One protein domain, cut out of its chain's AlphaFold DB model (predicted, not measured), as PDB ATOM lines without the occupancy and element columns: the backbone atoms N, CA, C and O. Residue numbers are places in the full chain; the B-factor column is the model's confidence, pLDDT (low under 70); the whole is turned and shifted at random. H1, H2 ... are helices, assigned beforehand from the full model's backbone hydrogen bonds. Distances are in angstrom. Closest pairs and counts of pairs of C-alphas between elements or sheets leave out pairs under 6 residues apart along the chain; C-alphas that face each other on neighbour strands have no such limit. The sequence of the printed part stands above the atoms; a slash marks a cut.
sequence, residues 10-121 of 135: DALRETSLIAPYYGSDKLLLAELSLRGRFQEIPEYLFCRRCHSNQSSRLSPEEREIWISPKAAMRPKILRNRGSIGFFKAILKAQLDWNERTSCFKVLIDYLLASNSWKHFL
ATOM      1  N   ASP A  10     -24.046 -19.198 -24.428       96.38
ATOM      2  CA  ASP A  10     -23.844 -18.142 -23.430       96.38
ATOM      3  C   ASP A  10     -23.034 -18.658 -22.233       96.38
ATOM      4  O   ASP A  10     -21.983 -18.104 -21.922       96.38
ATOM      5  N   ALA A  11     -23.432 -19.797 -21.662       95.38
ATOM      6  CA  ALA A  11     -22.716 -20.434 -20.563       95.38
ATOM      7  C   ALA A  11     -21.285 -20.832 -20.959       95.38
ATOM      8  O   ALA A  11     -20.353 -20.616 -20.186       95.38
ATOM      9  N   LEU A  12     -21.084 -21.374 -22.168       96.31
ATOM     10  CA  LEU A  12     -19.759 -21.763 -22.661       96.31
ATOM     11  C   LEU A  12     -18.814 -20.559 -22.799       96.31
ATOM     12  O   LEU A  12     -17.638 -20.667 -22.451       96.31
ATOM     13  N   ARG A  13     -19.309 -19.411 -23.280       96.25
ATOM     14  CA  ARG A  13     -18.498 -18.197 -23.503       96.25
ATOM     15  C   ARG A  13     -17.920 -17.596 -22.225       96.25
ATOM     16  O   ARG A  13     -16.910 -16.907 -22.298       96.25
ATOM     17  N   GLU A  14     -18.523 -17.869 -21.076       94.31
ATOM     18  CA  GLU A  14     -18.039 -17.381 -19.782       94.31
ATOM     19  C   GLU A  14     -16.967 -18.281 -19.144       94.31
ATOM     20  O   GLU A  14     -16.453 -17.983 -18.062       94.31
ATOM     21  N   THR A  15     -16.636 -19.405 -19.775       94.62
ATOM     22  CA  THR A  15     -15.625 -20.351 -19.285       94.62
ATOM     23  C   THR A  15     -14.233 -20.025 -19.825       94.62
ATOM     24  O   THR A  15     -14.049 -19.191 -20.711       94.62
ATOM     25  N   SER A  16     -13.231 -20.746 -19.335       91.69
ATOM     26  CA  SER A  16     -11.874 -20.758 -19.879       91.69
ATOM     27  C   SER A  16     -11.773 -21.488 -21.233       91.69
ATOM     28  O   SER A  16     -10.674 -21.576 -21.789       91.69
ATOM     29  N   LEU A  17     -12.893 -22.006 -21.764       93.75
ATOM     30  CA  LEU A  17     -12.973 -22.836 -22.969       93.75
ATOM     31  C   LEU A  17     -12.009 -24.038 -22.890       93.75
ATOM     32  O   LEU A  17     -11.632 -24.504 -21.813       93.75
ATOM     33  N   ILE A  18     -11.600 -24.569 -24.044       91.31
ATOM     34  CA  ILE A  18     -10.519 -25.554 -24.115       91.31
ATOM     35  C   ILE A  18      -9.184 -24.815 -24.011       91.31
ATOM     36  O   ILE A  18      -8.613 -24.356 -24.999       91.31
ATOM     37  N   ALA A  19      -8.687 -24.691 -22.783       88.88
ATOM     38  CA  ALA A  19      -7.391 -24.085 -22.510       88.88
ATOM     39  C   ALA A  19      -6.229 -24.926 -23.097       88.88
ATOM     40  O   ALA A  19      -6.364 -26.147 -23.242       88.88
ATOM     41  N   PRO A  20      -5.063 -24.314 -23.400       88.00
ATOM     42  CA  PRO A  20      -3.968 -24.946 -24.145       88.00
ATOM     43  C   PRO A  20      -3.094 -25.863 -23.267       88.00
ATOM     44  O   PRO A  20      -1.880 -25.699 -23.183       88.00
ATOM     45  N   TYR A  21      -3.714 -26.806 -22.562       86.62
ATOM     46  CA  TYR A  21      -3.039 -27.848 -21.792       86.62
ATOM     47  C   TYR A  21      -3.884 -29.123 -21.771       86.62
ATOM     48  O   TYR A  21      -5.112 -29.081 -21.847       86.62
ATOM     49  N   TYR A  22      -3.226 -30.276 -21.669       86.50
ATOM     50  CA  TYR A  22      -3.921 -31.554 -21.731       86.50
ATOM     51  C   TYR A  22      -4.744 -31.761 -20.455       86.50
ATOM     52  O   TYR A  22      -4.228 -31.611 -19.348       86.50
ATOM     53  N   GLY A  23      -6.020 -32.118 -20.599       86.88
ATOM     54  CA  GLY A  23      -6.937 -32.225 -19.461       86.88
ATOM     55  C   GLY A  23      -7.652 -30.916 -19.085       86.88
ATOM     56  O   GLY A  23      -8.206 -30.820 -17.988       86.88
ATOM     57  N   SER A  24      -7.623 -29.893 -19.951       89.88
ATOM     58  CA  SER A  24      -8.377 -28.641 -19.767       89.88
ATOM     59  C   SER A  24      -9.895 -28.810 -19.844       89.88
ATOM     60  O   SER A  24     -10.631 -28.043 -19.232       89.88
ATOM     61  N   ASP A  25     -10.356 -29.872 -20.500       91.00
ATOM     62  CA  ASP A  25     -11.733 -30.367 -20.479       91.00
ATOM     63  C   ASP A  25     -12.327 -30.490 -19.063       91.00
ATOM     64  O   ASP A  25     -13.480 -30.136 -18.845       91.00
ATOM     65  N   LYS A  26     -11.543 -30.946 -18.081       90.25
ATOM     66  CA  LYS A  26     -11.990 -31.057 -16.687       90.25
ATOM     67  C   LYS A  26     -12.241 -29.695 -16.051       90.25
ATOM     68  O   LYS A  26     -13.181 -29.558 -15.275       90.25
ATOM     69  N   LEU A  27     -11.404 -28.701 -16.364       92.06
ATOM     70  CA  LEU A  27     -11.612 -27.337 -15.879       92.06
ATOM     71  C   LEU A  27     -12.876 -26.745 -16.497       92.06
ATOM     72  O   LEU A  27     -13.693 -26.202 -15.765       92.06
ATOM     73  N   LEU A  28     -13.059 -26.924 -17.809       94.19
ATOM     74  CA  LEU A  28     -14.270 -26.499 -18.506       94.19
ATOM     75  C   LEU A  28     -15.530 -27.092 -17.852       94.19
ATOM     76  O   LEU A  28     -16.472 -26.363 -17.552       94.19
ATOM     77  N   LEU A  29     -15.544 -28.401 -17.580       94.38
ATOM     78  CA  LEU A  29     -16.684 -29.048 -16.924       94.38
ATOM     79  C   LEU A  29     -16.914 -28.540 -15.496       94.38
ATOM     80  O   LEU A  29     -18.064 -28.344 -15.111       94.38
ATOM     81  N   ALA A  30     -15.852 -28.283 -14.731       93.50
ATOM     82  CA  ALA A  30     -15.982 -27.699 -13.400       93.50
ATOM     83  C   ALA A  30     -16.568 -26.279 -13.460       93.50
ATOM     84  O   ALA A  30     -17.507 -25.967 -12.735       93.50
ATOM     85  N   GLU A  31     -16.082 -25.432 -14.370       95.38
ATOM     86  CA  GLU A  31     -16.621 -24.087 -14.590       95.38
ATOM     87  C   GLU A  31     -18.097 -24.111 -15.007       95.38
ATOM     88  O   GLU A  31     -18.870 -23.266 -14.556       95.38
ATOM     89  N   LEU A  32     -18.505 -25.077 -15.832       96.00
ATOM     90  CA  LEU A  32     -19.908 -25.267 -16.202       96.00
ATOM     91  C   LEU A  32     -20.751 -25.762 -15.015       96.00
ATOM     92  O   LEU A  32     -21.826 -25.213 -14.789       96.00
ATOM     93  N   SER A  33     -20.254 -26.710 -14.207       94.44
ATOM     94  CA  SER A  33     -20.980 -27.191 -13.013       94.44
ATOM     95  C   SER A  33     -21.219 -26.105 -11.965       94.44
ATOM     96  O   SER A  33     -22.217 -26.138 -11.255       94.44
ATOM     97  N   LEU A  34     -20.322 -25.118 -11.891       95.31
ATOM     98  CA  LEU A  34     -20.454 -23.973 -10.991       95.31
ATOM     99  C   LEU A  34     -21.519 -22.968 -11.459       95.31
ATOM    100  O   LEU A  34     -21.876 -22.071 -10.704       95.31
ATOM    101  N   ARG A  35     -22.003 -23.089 -12.703       94.19
ATOM    102  CA  ARG A  35     -23.035 -22.220 -13.295       94.19
ATOM    103  C   ARG A  35     -24.405 -22.876 -13.366       94.19
ATOM    104  O   ARG A  35     -25.403 -22.190 -13.560       94.19
ATOM    105  N   GLY A  36     -24.464 -24.197 -13.271       92.19
ATOM    106  CA  GLY A  36     -25.704 -24.933 -13.421       92.19
ATOM    107  C   GLY A  36     -25.491 -26.434 -13.362       92.19
ATOM    108  O   GLY A  36     -24.371 -26.941 -13.373       92.19
ATOM    109  N   ARG A  37     -26.603 -27.160 -13.295       93.31
ATOM    110  CA  ARG A  37     -26.590 -28.619 -13.209       93.31
ATOM    111  C   ARG A  37     -26.423 -29.231 -14.593       93.31
ATOM    112  O   ARG A  37     -27.002 -28.756 -15.567       93.31
ATOM    113  N   PHE A  38     -25.670 -30.323 -14.656       94.50
ATOM    114  CA  PHE A  38     -25.681 -31.198 -15.818       94.50
ATOM    115  C   PHE A  38     -26.916 -32.095 -15.768       94.50
ATOM    116  O   PHE A  38     -27.231 -32.658 -14.721       94.50
ATOM    117  N   GLN A  39     -27.587 -32.235 -16.909       95.12
ATOM    118  CA  GLN A  39     -28.611 -33.250 -17.117       95.12
ATOM    119  C   GLN A  39     -27.974 -34.405 -17.884       95.12
ATOM    120  O   GLN A  39     -27.516 -34.224 -19.013       95.12
ATOM    121  N   GLU A  40     -27.937 -35.579 -17.265       93.88
ATOM    122  CA  GLU A  40     -27.543 -36.804 -17.949       93.88
ATOM    123  C   GLU A  40     -28.726 -37.339 -18.762       93.88
ATOM    124  O   GLU A  40     -29.879 -37.277 -18.329       93.88
ATOM    125  N   ILE A  41     -28.423 -37.826 -19.960       93.94
ATOM    126  CA  ILE A  41     -29.372 -38.472 -20.860       93.94
ATOM    127  C   ILE A  41     -29.096 -39.977 -20.759       93.94
ATOM    128  O   ILE A  41     -27.944 -40.366 -20.967       93.94
ATOM    129  N   PRO A  42     -30.082 -40.810 -20.377       94.06
ATOM    130  CA  PRO A  42     -29.849 -42.225 -20.081       94.06
ATOM    131  C   PRO A  42     -29.462 -43.051 -21.317       94.06
ATOM    132  O   PRO A  42     -28.930 -44.153 -21.190       94.06
ATOM    133  N   GLU A  43     -29.719 -42.540 -22.518       95.69
ATOM    134  CA  GLU A  43     -29.390 -43.189 -23.775       95.69
ATOM    135  C   GLU A  43     -27.897 -43.076 -24.127       95.69
ATOM    136  O   GLU A  43     -27.265 -42.020 -24.043       95.69
ATOM    137  N   TYR A  44     -27.329 -44.169 -24.643       93.38
ATOM    138  CA  TYR A  44     -25.959 -44.200 -25.155       93.38
ATOM    139  C   TYR A  44     -25.860 -43.529 -26.532       93.38
ATOM    140  O   TYR A  44     -25.825 -44.190 -27.567       93.38
ATOM    141  N   LEU A  45     -25.786 -42.198 -26.544       93.19
ATOM    142  CA  LEU A  45     -25.721 -41.398 -27.777       93.19
ATOM    143  C   LEU A  45     -24.296 -41.177 -28.312       93.19
ATOM    144  O   LEU A  45     -24.109 -40.574 -29.367       93.19
ATOM    145  N   PHE A  46     -23.273 -41.652 -27.597       90.00
ATOM    146  CA  PHE A  46     -21.874 -41.468 -27.974       90.00
ATOM    147  C   PHE A  46     -21.096 -42.787 -27.955       90.00
ATOM    148  O   PHE A  46     -20.796 -43.341 -26.897       90.00
ATOM    149  N   CYS A  47     -20.689 -43.256 -29.136       91.38
ATOM    150  CA  CYS A  47     -19.806 -44.412 -29.284       91.38
ATOM    151  C   CYS A  47     -18.350 -43.953 -29.417       91.38
ATOM    152  O   CYS A  47     -17.907 -43.488 -30.471       91.38
ATOM    153  N   ARG A  48     -17.570 -44.102 -28.344       89.19
ATOM    154  CA  ARG A  48     -16.154 -43.724 -28.353       89.19
ATOM    155  C   ARG A  48     -15.321 -44.705 -29.185       89.19
ATOM    156  O   ARG A  48     -15.217 -45.879 -28.841       89.19
ATOM    157  N   ARG A  49     -14.612 -44.202 -30.200       90.56
ATOM    158  CA  ARG A  49     -13.583 -44.979 -30.909       90.56
ATOM    159  C   ARG A  49     -12.334 -45.142 -30.039       90.56
ATOM    160  O   ARG A  49     -11.768 -44.151 -29.575       90.56
ATOM    161  N   CYS A  50     -11.882 -46.382 -29.872       92.00
ATOM    162  CA  CYS A  50     -10.629 -46.712 -29.198       92.00
ATOM    163  C   CYS A  50      -9.636 -47.300 -30.211       92.00
ATOM    164  O   CYS A  50      -9.949 -48.283 -30.871       92.00
ATOM    165  N   HIS A  51      -8.451 -46.702 -30.344       92.75
ATOM    166  CA  HIS A  51      -7.385 -47.151 -31.245       92.75
ATOM    167  C   HIS A  51      -5.995 -46.796 -30.688       92.75
ATOM    168  O   HIS A  51      -5.859 -45.913 -29.840       92.75
ATOM    169  N   SER A  52      -4.945 -47.472 -31.159       93.31
ATOM    170  CA  SER A  52      -3.561 -47.295 -30.682       93.31
ATOM    171  C   SER A  52      -3.067 -45.844 -30.788       93.31
ATOM    172  O   SER A  52      -2.472 -45.332 -29.843       93.31
ATOM    173  N   ASN A  53      -3.417 -45.150 -31.872       91.62
ATOM    174  CA  ASN A  53      -2.976 -43.774 -32.147       91.62
ATOM    175  C   ASN A  53      -3.763 -42.667 -31.409       91.62
ATOM    176  O   ASN A  53      -3.637 -41.492 -31.746       91.62
ATOM    177  N   GLN A  54      -4.640 -42.998 -30.455       92.00
ATOM    178  CA  GLN A  54      -5.438 -41.981 -29.760       92.00
ATOM    179  C   GLN A  54      -4.574 -41.150 -28.797       92.00
ATOM    180  O   GLN A  54      -3.730 -41.686 -28.078       92.00
ATOM    181  N   SER A  55      -4.851 -39.846 -28.683       90.81
ATOM    182  CA  SER A  55      -4.062 -38.934 -27.836       90.81
ATOM    183  C   SER A  55      -4.023 -39.332 -26.357       90.81
ATOM    184  O   SER A  55      -3.048 -39.074 -25.656       90.81
ATOM    185  N   SER A  56      -5.038 -40.055 -25.876       87.50
ATOM    186  CA  SER A  56      -5.055 -40.566 -24.504       87.50
ATOM    187  C   SER A  56      -4.080 -41.717 -24.241       87.50
ATOM    188  O   SER A  56      -3.963 -42.126 -23.090       87.50
ATOM    189  N   ARG A  57      -3.428 -42.271 -25.271       90.81
ATOM    190  CA  ARG A  57      -2.368 -43.284 -25.144       90.81
ATOM    191  C   ARG A  57      -0.961 -42.686 -25.200       90.81
ATOM    192  O   ARG A  57      -0.025 -43.355 -24.785       90.81
ATOM    193  N   LEU A  58      -0.828 -41.428 -25.625       91.06
ATOM    194  CA  LEU A  58       0.444 -40.700 -25.637       91.06
ATOM    195  C   LEU A  58       1.008 -40.528 -24.218       91.06
ATOM    196  O   LEU A  58       0.246 -40.503 -23.243       91.06
ATOM    197  N   SER A  59       2.326 -40.370 -24.109       90.25
ATOM    198  CA  SER A  59       3.012 -39.967 -22.874       90.25
ATOM    199  C   SER A  59       2.619 -38.541 -22.442       90.25
ATOM    200  O   SER A  59       2.056 -37.784 -23.238       90.25
ATOM    201  N   PRO A  60       2.870 -38.136 -21.182       85.25
ATOM    202  CA  PRO A  60       2.567 -36.780 -20.720       85.25
ATOM    203  C   PRO A  60       3.181 -35.672 -21.588       85.25
ATOM    204  O   PRO A  60       2.490 -34.711 -21.916       85.25
ATOM    205  N   GLU A  61       4.439 -35.820 -22.004       85.31
ATOM    206  CA  GLU A  61       5.143 -34.849 -22.845       85.31
ATOM    207  C   GLU A  61       4.538 -34.768 -24.253       85.31
ATOM    208  O   GLU A  61       4.265 -33.682 -24.765       85.31
ATOM    209  N   GLU A  62       4.259 -35.918 -24.870       90.69
ATOM    210  CA  GLU A  62       3.616 -35.978 -26.187       90.69
ATOM    211  C   GLU A  62       2.203 -35.381 -26.155       90.69
ATOM    212  O   GLU A  62       1.795 -34.704 -27.096       90.69
ATOM    213  N   ARG A  63       1.458 -35.576 -25.059       89.62
ATOM    214  CA  ARG A  63       0.124 -34.986 -24.861       89.62
ATOM    215  C   ARG A  63       0.149 -33.465 -24.826       89.62
ATOM    216  O   ARG A  63      -0.764 -32.834 -25.355       89.62
ATOM    217  N   GLU A  64       1.157 -32.878 -24.185       86.88
ATOM    218  CA  GLU A  64       1.329 -31.423 -24.143       86.88
ATOM    219  C   GLU A  64       1.628 -30.853 -25.531       86.88
ATOM    220  O   GLU A  64       1.078 -29.817 -25.902       86.88
ATOM    221  N   ILE A  65       2.457 -31.544 -26.318       90.25
ATOM    222  CA  ILE A  65       2.743 -31.155 -27.704       90.25
ATOM    223  C   ILE A  65       1.483 -31.303 -28.562       90.25
ATOM    224  O   ILE A  65       1.144 -30.386 -29.305       90.25
ATOM    225  N   TRP A  66       0.763 -32.418 -28.421       90.94
ATOM    226  CA  TRP A  66      -0.449 -32.717 -29.182       90.94
ATOM    227  C   TRP A  66      -1.553 -31.671 -28.980       90.94
ATOM    228  O   TRP A  66      -2.178 -31.250 -29.949       90.94
ATOM    229  N   ILE A  67      -1.790 -31.225 -27.739       89.38
ATOM    230  CA  ILE A  67      -2.844 -30.238 -27.447       89.38
ATOM    231  C   ILE A  67      -2.457 -28.824 -27.886       89.38
ATOM    232  O   ILE A  67      -3.298 -28.064 -28.364       89.38
ATOM    233  N   SER A  68      -1.200 -28.431 -27.676       89.31
ATOM    234  CA  SER A  68      -0.724 -27.099 -28.024       89.31
ATOM    235  C   SER A  68       0.803 -27.083 -28.134       89.31
ATOM    236  O   SER A  68       1.492 -26.890 -27.126       89.31
ATOM    237  N   PRO A  69       1.354 -27.177 -29.360       87.50
ATOM    238  CA  PRO A  69       2.800 -27.143 -29.573       87.50
ATOM    239  C   PRO A  69       3.445 -25.876 -28.992       87.50
ATOM    240  O   PRO A  69       4.490 -25.932 -28.348       87.50
ATOM    241  N   LYS A  70       2.771 -24.726 -29.137       85.94
ATOM    242  CA  LYS A  70       3.238 -23.437 -28.603       85.94
ATOM    243  C   LYS A  70       3.274 -23.413 -27.072       85.94
ATOM    244  O   LYS A  70       4.199 -22.847 -26.496       85.94
ATOM    245  N   ALA A  71       2.285 -24.005 -26.397       80.75
ATOM    246  CA  ALA A  71       2.285 -24.067 -24.935       80.75
ATOM    247  C   ALA A  71       3.322 -25.070 -24.407       80.75
ATOM    248  O   ALA A  71       3.935 -24.818 -23.369       80.75
ATOM    249  N   ALA A  72       3.575 -26.154 -25.146       81.81
ATOM    250  CA  ALA A  72       4.607 -27.135 -24.819       81.81
ATOM    251  C   ALA A  72       6.027 -26.540 -24.859       81.81
ATOM    252  O   ALA A  72       6.880 -26.952 -24.078       81.81
ATOM    253  N   MET A  73       6.278 -25.524 -25.687       82.75
ATOM    254  CA  MET A  73       7.570 -24.821 -25.727       82.75
ATOM    255  C   MET A  73       7.843 -23.951 -24.489       82.75
ATOM    256  O   MET A  73       8.978 -23.534 -24.272       82.75
ATOM    257  N   ARG A  74       6.834 -23.662 -23.654       80.81
ATOM    258  CA  ARG A  74       7.037 -22.858 -22.440       80.81
ATOM    259  C   ARG A  74       7.753 -23.666 -21.350       80.81
ATOM    260  O   ARG A  74       7.452 -24.855 -21.187       80.81
ATOM    261  N   PRO A  75       8.615 -23.023 -20.534       78.81
ATOM    262  CA  PRO A  75       9.192 -23.638 -19.342       78.81
ATOM    263  C   PRO A  75       8.113 -24.269 -18.455       78.81
ATOM    264  O   PRO A  75       7.062 -23.664 -18.246       78.81
ATOM    265  N   LYS A  76       8.376 -25.454 -17.882       75.81
ATOM    266  CA  LYS A  76       7.391 -26.216 -17.081       75.81
ATOM    267  C   LYS A  76       6.741 -25.398 -15.957       75.81
ATOM    268  O   LYS A  76       5.557 -25.566 -15.688       75.81
ATOM    269  N   ILE A  77       7.491 -24.492 -15.327       73.06
ATOM    270  CA  ILE A  77       6.987 -23.604 -14.267       73.06
ATOM    271  C   ILE A  77       5.943 -22.590 -14.771       73.06
ATOM    272  O   ILE A  77       5.047 -22.224 -14.018       73.06
ATOM    273  N   LEU A  78       6.028 -22.189 -16.045       69.44
ATOM    274  CA  LEU A  78       5.120 -21.247 -16.711       69.44
ATOM    275  C   LEU A  78       3.957 -21.941 -17.437       69.44
ATOM    276  O   LEU A  78       3.116 -21.271 -18.041       69.44
ATOM    277  N   ARG A  79       3.903 -23.278 -17.427       71.94
ATOM    278  CA  ARG A  79       2.779 -24.021 -18.004       71.94
ATOM    279  C   ARG A  79       1.561 -23.905 -17.094       71.94
ATOM    280  O   ARG A  79       1.679 -23.922 -15.868       71.94
ATOM    281  N   ASN A  80       0.378 -23.804 -17.702       66.50
ATOM    282  CA  ASN A  80      -0.874 -23.716 -16.961       66.50
ATOM    283  C   ASN A  80      -1.039 -24.944 -16.065       66.50
ATOM    284  O   ASN A  80      -1.193 -26.068 -16.539       66.50
ATOM    285  N   ARG A  81      -1.037 -24.715 -14.753       69.50
ATOM    286  CA  ARG A  81      -1.383 -25.741 -13.776       69.50
ATOM    287  C   ARG A  81      -2.899 -25.792 -13.672       69.50
ATOM    288  O   ARG A  81      -3.507 -24.836 -13.192       69.50
ATOM    289  N   GLY A  82      -3.501 -26.909 -14.083       71.44
ATOM    290  CA  GLY A  82      -4.953 -27.106 -13.994       71.44
ATOM    291  C   GLY A  82      -5.514 -26.830 -12.591       71.44
ATOM    292  O   GLY A  82      -6.607 -26.291 -12.470       71.44
ATOM    293  N   SER A  83      -4.729 -27.085 -11.535       76.69
ATOM    294  CA  SER A  83      -5.084 -26.792 -10.137       76.69
ATOM    295  C   SER A  83      -5.367 -25.312  -9.857       76.69
ATOM    296  O   SER A  83      -6.332 -24.997  -9.164       76.69
ATOM    297  N   ILE A  84      -4.583 -24.394 -10.432       85.50
ATOM    298  CA  ILE A  84      -4.815 -22.946 -10.291       85.50
ATOM    299  C   ILE A  84      -6.120 -22.553 -10.993       85.50
ATOM    300  O   ILE A  84      -6.833 -21.668 -10.521       85.50
ATOM    301  N   GLY A  85      -6.441 -23.220 -12.104       89.12
ATOM    302  CA  GLY A  85      -7.698 -23.036 -12.823       89.12
ATOM    303  C   GLY A  85      -8.909 -23.327 -11.940       89.12
ATOM    304  O   GLY A  85      -9.772 -22.467 -11.809       89.12
ATOM    305  N   PHE A  86      -8.932 -24.481 -11.265       91.31
ATOM    306  CA  PHE A  86     -10.044 -24.843 -10.377       91.31
ATOM    307  C   PHE A  86     -10.218 -23.849  -9.226       91.31
ATOM    308  O   PHE A  86     -11.335 -23.426  -8.942       91.31
ATOM    309  N   PHE A  87      -9.118 -23.416  -8.607       93.25
ATOM    310  CA  PHE A  87      -9.173 -22.412  -7.545       93.25
ATOM    311  C   PHE A  87      -9.775 -21.088  -8.045       93.25
ATOM    312  O   PHE A  87     -10.686 -20.539  -7.428       93.25
ATOM    313  N   LYS A  88      -9.320 -20.600  -9.209       93.00
ATOM    314  CA  LYS A  88      -9.870 -19.392  -9.848       93.00
ATOM    315  C   LYS A  88     -11.343 -19.551 -10.230       93.00
ATOM    316  O   LYS A  88     -12.086 -18.582 -10.108       93.00
ATOM    317  N   ALA A  89     -11.755 -20.736 -10.676       94.50
ATOM    318  CA  ALA A  89     -13.141 -21.023 -11.027       94.50
ATOM    319  C   ALA A  89     -14.065 -20.896  -9.805       94.50
ATOM    320  O   ALA A  89     -15.059 -20.181  -9.876       94.50
ATOM    321  N   ILE A  90     -13.689 -21.491  -8.664       95.62
ATOM    322  CA  ILE A  90     -14.464 -21.399  -7.412       95.62
ATOM    323  C   ILE A  90     -14.537 -19.950  -6.908       95.62
ATOM    324  O   ILE A  90     -15.590 -19.502  -6.459       95.62
ATOM    325  N   LEU A  91     -13.435 -19.194  -7.000       93.88
ATOM    326  CA  LEU A  91     -13.416 -17.788  -6.583       93.88
ATOM    327  C   LEU A  91     -14.322 -16.893  -7.435       93.88
ATOM    328  O   LEU A  91     -14.934 -15.974  -6.903       93.88
ATOM    329  N   LYS A  92     -14.388 -17.139  -8.746       92.62
ATOM    330  CA  LYS A  92     -15.203 -16.344  -9.677       92.62
ATOM    331  C   LYS A  92     -16.675 -16.756  -9.709       92.62
ATOM    332  O   LYS A  92     -17.490 -16.001 -10.231       92.62
ATOM    333  N   ALA A  93     -17.009 -17.944  -9.214       93.94
ATOM    334  CA  ALA A  93     -18.370 -18.455  -9.248       93.94
ATOM    335  C   ALA A  93     -19.297 -17.677  -8.300       93.94
ATOM    336  O   ALA A  93     -18.922 -17.322  -7.173       93.94
ATOM    337  N   GLN A  94     -20.530 -17.455  -8.763       91.69
ATOM    338  CA  GLN A  94     -21.613 -16.841  -7.996       91.69
ATOM    339  C   GLN A  94     -22.203 -17.869  -7.023       91.69
ATOM    340  O   GLN A  94     -23.295 -18.380  -7.226       91.69
ATOM    341  N   LEU A  95     -21.422 -18.207  -5.998       92.94
ATOM    342  CA  LEU A  95     -21.793 -19.150  -4.947       92.94
ATOM    343  C   LEU A  95     -22.066 -18.428  -3.634       92.94
ATOM    344  O   LEU A  95     -21.396 -17.429  -3.315       92.94
ATOM    345  N   ASP A  96     -22.959 -19.010  -2.838       94.38
ATOM    346  CA  ASP A  96     -23.054 -18.667  -1.427       94.38
ATOM    347  C   ASP A  96     -21.801 -19.142  -0.650       94.38
ATOM    348  O   ASP A  96     -20.904 -19.822  -1.169       94.38
ATOM    349  N   TRP A  97     -21.684 -18.739   0.615       93.69
ATOM    350  CA  TRP A  97     -20.526 -19.100   1.439       93.69
ATOM    351  C   TRP A  97     -20.435 -20.604   1.754       93.69
ATOM    352  O   TRP A  97     -19.329 -21.152   1.828       93.69
ATOM    353  N   ASN A  98     -21.564 -21.293   1.903       96.31
ATOM    354  CA  ASN A  98     -21.616 -22.716   2.240       96.31
ATOM    355  C   ASN A  98     -21.252 -23.587   1.028       96.31
ATOM    356  O   ASN A  98     -20.461 -24.527   1.137       96.31
ATOM    357  N   GLU A  99     -21.754 -23.237  -0.149       94.81
ATOM    358  CA  GLU A  99     -21.415 -23.845  -1.430       94.81
ATOM    359  C   GLU A  99     -19.941 -23.619  -1.760       94.81
ATOM    360  O   GLU A  99     -19.233 -24.561  -2.120       94.81
ATOM    361  N   ARG A 100     -19.435 -22.391  -1.571       96.31
ATOM    362  CA  ARG A 100     -18.025 -22.068  -1.833       96.31
ATOM    363  C   ARG A 100     -17.085 -22.877  -0.944       96.31
ATOM    364  O   ARG A 100     -16.101 -23.429  -1.438       96.31
ATOM    365  N   THR A 101     -17.374 -22.975   0.353       96.38
ATOM    366  CA  THR A 101     -16.554 -23.780   1.275       96.38
ATOM    367  C   THR A 101     -16.636 -25.270   0.952       96.38
ATOM    368  O   THR A 101     -15.609 -25.950   0.975       96.38
ATOM    369  N   SER A 102     -17.812 -25.774   0.569       95.56
ATOM    370  CA  SER A 102     -17.988 -27.157   0.108       95.56
ATOM    371  C   SER A 102     -17.178 -27.445  -1.161       95.56
ATOM    372  O   SER A 102     -16.465 -28.445  -1.221       95.56
ATOM    373  N   CYS A 103     -17.182 -26.532  -2.136       95.31
ATOM    374  CA  CYS A 103     -16.367 -26.645  -3.347       95.31
ATOM    375  C   CYS A 103     -14.866 -26.661  -3.031       95.31
ATOM    376  O   CYS A 103     -14.117 -27.450  -3.611       95.31
ATOM    377  N   PHE A 104     -14.412 -25.820  -2.097       95.44
ATOM    378  CA  PHE A 104     -13.011 -25.830  -1.677       95.44
ATOM    379  C   PHE A 104     -12.615 -27.125  -0.974       95.44
ATOM    380  O   PHE A 104     -11.524 -27.620  -1.244       95.44
ATOM    381  N   LYS A 105     -13.484 -27.707  -0.137       95.25
ATOM    382  CA  LYS A 105     -13.240 -29.027   0.468       95.25
ATOM    383  C   LYS A 105     -13.046 -30.095  -0.606       95.25
ATOM    384  O   LYS A 105     -12.010 -30.747  -0.614       95.25
ATOM    385  N   VAL A 106     -13.953 -30.174  -1.585       92.19
ATOM    386  CA  VAL A 106     -13.829 -31.112  -2.718       92.19
ATOM    387  C   VAL A 106     -12.531 -30.891  -3.499       92.19
ATOM    388  O   VAL A 106     -11.862 -31.854  -3.875       92.19
ATOM    389  N   LEU A 107     -12.137 -29.635  -3.739       90.50
ATOM    390  CA  LEU A 107     -10.871 -29.335  -4.410       90.50
ATOM    391  C   LEU A 107      -9.663 -29.788  -3.578       90.50
ATOM    392  O   LEU A 107      -8.725 -30.353  -4.138       90.50
ATOM    393  N   ILE A 108      -9.671 -29.553  -2.266       90.81
ATOM    394  CA  ILE A 108      -8.610 -29.998  -1.355       90.81
ATOM    395  C   ILE A 108      -8.525 -31.526  -1.362       90.81
ATOM    396  O   ILE A 108      -7.444 -32.063  -1.605       90.81
ATOM    397  N   ASP A 109      -9.650 -32.218  -1.200       88.94
ATOM    398  CA  ASP A 109      -9.718 -33.679  -1.222       88.94
ATOM    399  C   ASP A 109      -9.208 -34.234  -2.552       88.94
ATOM    400  O   ASP A 109      -8.390 -35.151  -2.566       88.94
ATOM    401  N   TYR A 110      -9.594 -33.632  -3.681       84.25
ATOM    402  CA  TYR A 110      -9.075 -33.996  -4.999       84.25
ATOM    403  C   TYR A 110      -7.553 -33.817  -5.087       84.25
ATOM    404  O   TYR A 110      -6.847 -34.701  -5.579       84.25
ATOM    405  N   LEU A 111      -7.015 -32.694  -4.602       82.50
ATOM    406  CA  LEU A 111      -5.575 -32.430  -4.629       82.50
ATOM    407  C   LEU A 111      -4.796 -33.411  -3.742       82.50
ATOM    408  O   LEU A 111      -3.745 -33.891  -4.173       82.50
ATOM    409  N   LEU A 112      -5.325 -33.761  -2.569       83.62
ATOM    410  CA  LEU A 112      -4.722 -34.723  -1.642       83.62
ATOM    411  C   LEU A 112      -4.826 -36.167  -2.161       83.62
ATOM    412  O   LEU A 112      -3.823 -36.881  -2.218       83.62
ATOM    413  N   ALA A 113      -6.011 -36.587  -2.611       75.56
ATOM    414  CA  ALA A 113      -6.278 -37.936  -3.110       75.56
ATOM    415  C   ALA A 113      -5.566 -38.233  -4.431       75.56
ATOM    416  O   ALA A 113      -5.225 -39.382  -4.716       75.56
ATOM    417  N   SER A 114      -5.299 -37.206  -5.244       62.78
ATOM    418  CA  SER A 114      -4.696 -37.393  -6.562       62.78
ATOM    419  C   SER A 114      -3.294 -38.015  -6.539       62.78
ATOM    420  O   SER A 114      -2.769 -38.305  -7.612       62.78
ATOM    421  N   ASN A 115      -2.650 -38.210  -5.374       53.03
ATOM    422  CA  ASN A 115      -1.249 -38.646  -5.268       53.03
ATOM    423  C   ASN A 115      -0.328 -37.834  -6.208       53.03
ATOM    424  O   ASN A 115       0.777 -38.269  -6.529       53.03
ATOM    425  N   SER A 116      -0.756 -36.639  -6.650       49.47
ATOM    426  CA  SER A 116      -0.053 -35.838  -7.655       49.47
ATOM    427  C   SER A 116       1.317 -35.408  -7.149       49.47
ATOM    428  O   SER A 116       2.223 -35.190  -7.944       49.47
ATOM    429  N   TRP A 117       1.503 -35.386  -5.828       42.59
ATOM    430  CA  TRP A 117       2.799 -35.222  -5.175       42.59
ATOM    431  C   TRP A 117       3.807 -36.321  -5.561       42.59
ATOM    432  O   TRP A 117       4.986 -36.028  -5.729       42.59
ATOM    433  N   LYS A 118       3.370 -37.563  -5.812       39.44
ATOM    434  CA  LYS A 118       4.241 -38.641  -6.320       39.44
ATOM    435  C   LYS A 118       4.651 -38.419  -7.778       39.44
ATOM    436  O   LYS A 118       5.757 -38.794  -8.140       39.44
ATOM    437  N   HIS A 119       3.835 -37.750  -8.598       42.66
ATOM    438  CA  HIS A 119       4.227 -37.341  -9.956       42.66
ATOM    439  C   HIS A 119       5.257 -36.199  -9.976       42.66
ATOM    440  O   HIS A 119       5.945 -36.025 -10.980       42.66
ATOM    441  N   PHE A 120       5.405 -35.450  -8.877       41.22
ATOM    442  CA  PHE A 120       6.491 -34.480  -8.714       41.22
ATOM    443  C   PHE A 120       7.840 -35.134  -8.355       41.22
ATOM    444  O   PHE A 120       8.870 -34.509  -8.588       41.22
ATOM    445  N   LEU A 121       7.856 -36.373  -7.834       43.44
ATOM    446  CA  LEU A 121       9.069 -37.011  -7.287       43.44
ATOM    447  C   LEU A 121       9.417 -38.390  -7.873       43.44
ATOM    448  O   LEU A 121      10.548 -38.839  -7.722       43.44
TER     449      LEU A 121
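AT A GLANCE: This is residues 10 to 121 of the 135 residues of an uncharacterized protein of Moorea sp. SIO2B7 (UniProt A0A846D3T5). Three helices, H2, H5 and H6, form a loose core in which H5 packs on both H2 and H6 side by side, while H2 and H6 stay away from each other. A small separate pair, H3 and H4, sits beyond one end of this core, short H1 is near H2, residues 39 to 54 of the stretch joining H2 to H3 stick out as a wide loop, and residues 112 to 121, with H7, stick out at the end of H6. The printed part has 112 residues, with seven named helices in the order H1 to H7 and no named strand, and its class is all helix. It is only just loose, close to compact, with a radius of gyration of the C-alphas of 16.1 A, and spans 42 by 39 by 28 A.

HOW THE PARTS SIT: H1, residues 10 to 13, is close to but not clearly touching H2, residues 24 to 33; their closest C-alphas, those of Ala 11 and Leu 32, are 7.1 A apart. H3, residues 60 to 67, is apart from H2. H3 and H4, residues 69 to 72, touch, and their closest C-alphas, those of Ile 65 and Ala 72, are 5.3 A apart. H5, residues 82 to 92, is apart from both H3 and H4. H2 and H5 touch at a shallow tilt of 21 degrees, the same way, and their closest C-alphas, those of Glu 31 and Ala 89, are 5.8 A apart. H5 and H6, residues 97 to 113, form a helical hairpin: they touch at a shallow tilt of 6 degrees, opposite ways, with the C-alphas of Ile 90 and Arg 100 closest at 6.7 A. H2 and H6 are apart. H7, residues 116 to 121, and H6 meet only through their link. Each O i to N i+4 pair is within hydrogen-bond range in H2, H3, H5 and H6, and 1 of 2 is in H7; H1 and H4 are too short for such a pair.

IN THESE COORDINATES: H1 begins at C-alpha 10, (-23.844, -18.142, -23.430). From first to last C-alpha, H2 is 14.4 A long, H3 10.8 A and H5 15.5 A. H6, the longest helix, runs 24.1 A from C-alpha 97 at (-20.526, -19.100, 1.439) to C-alpha 113. H7 ends at C-alpha 121, (9.069, -37.011, -7.287).

THE WHOLE: The C-alphas of Ser 52 and Trp 97 are the two farthest apart, at 46.0 A. The printed part has no cut. The link from H2 to H3 is long, with 26 residues. The mean pLDDT of the printed part is 86.6; residue 78, residues 80 to 81 and residues 114 to 121 are under 70, and the mean of H7 is 43.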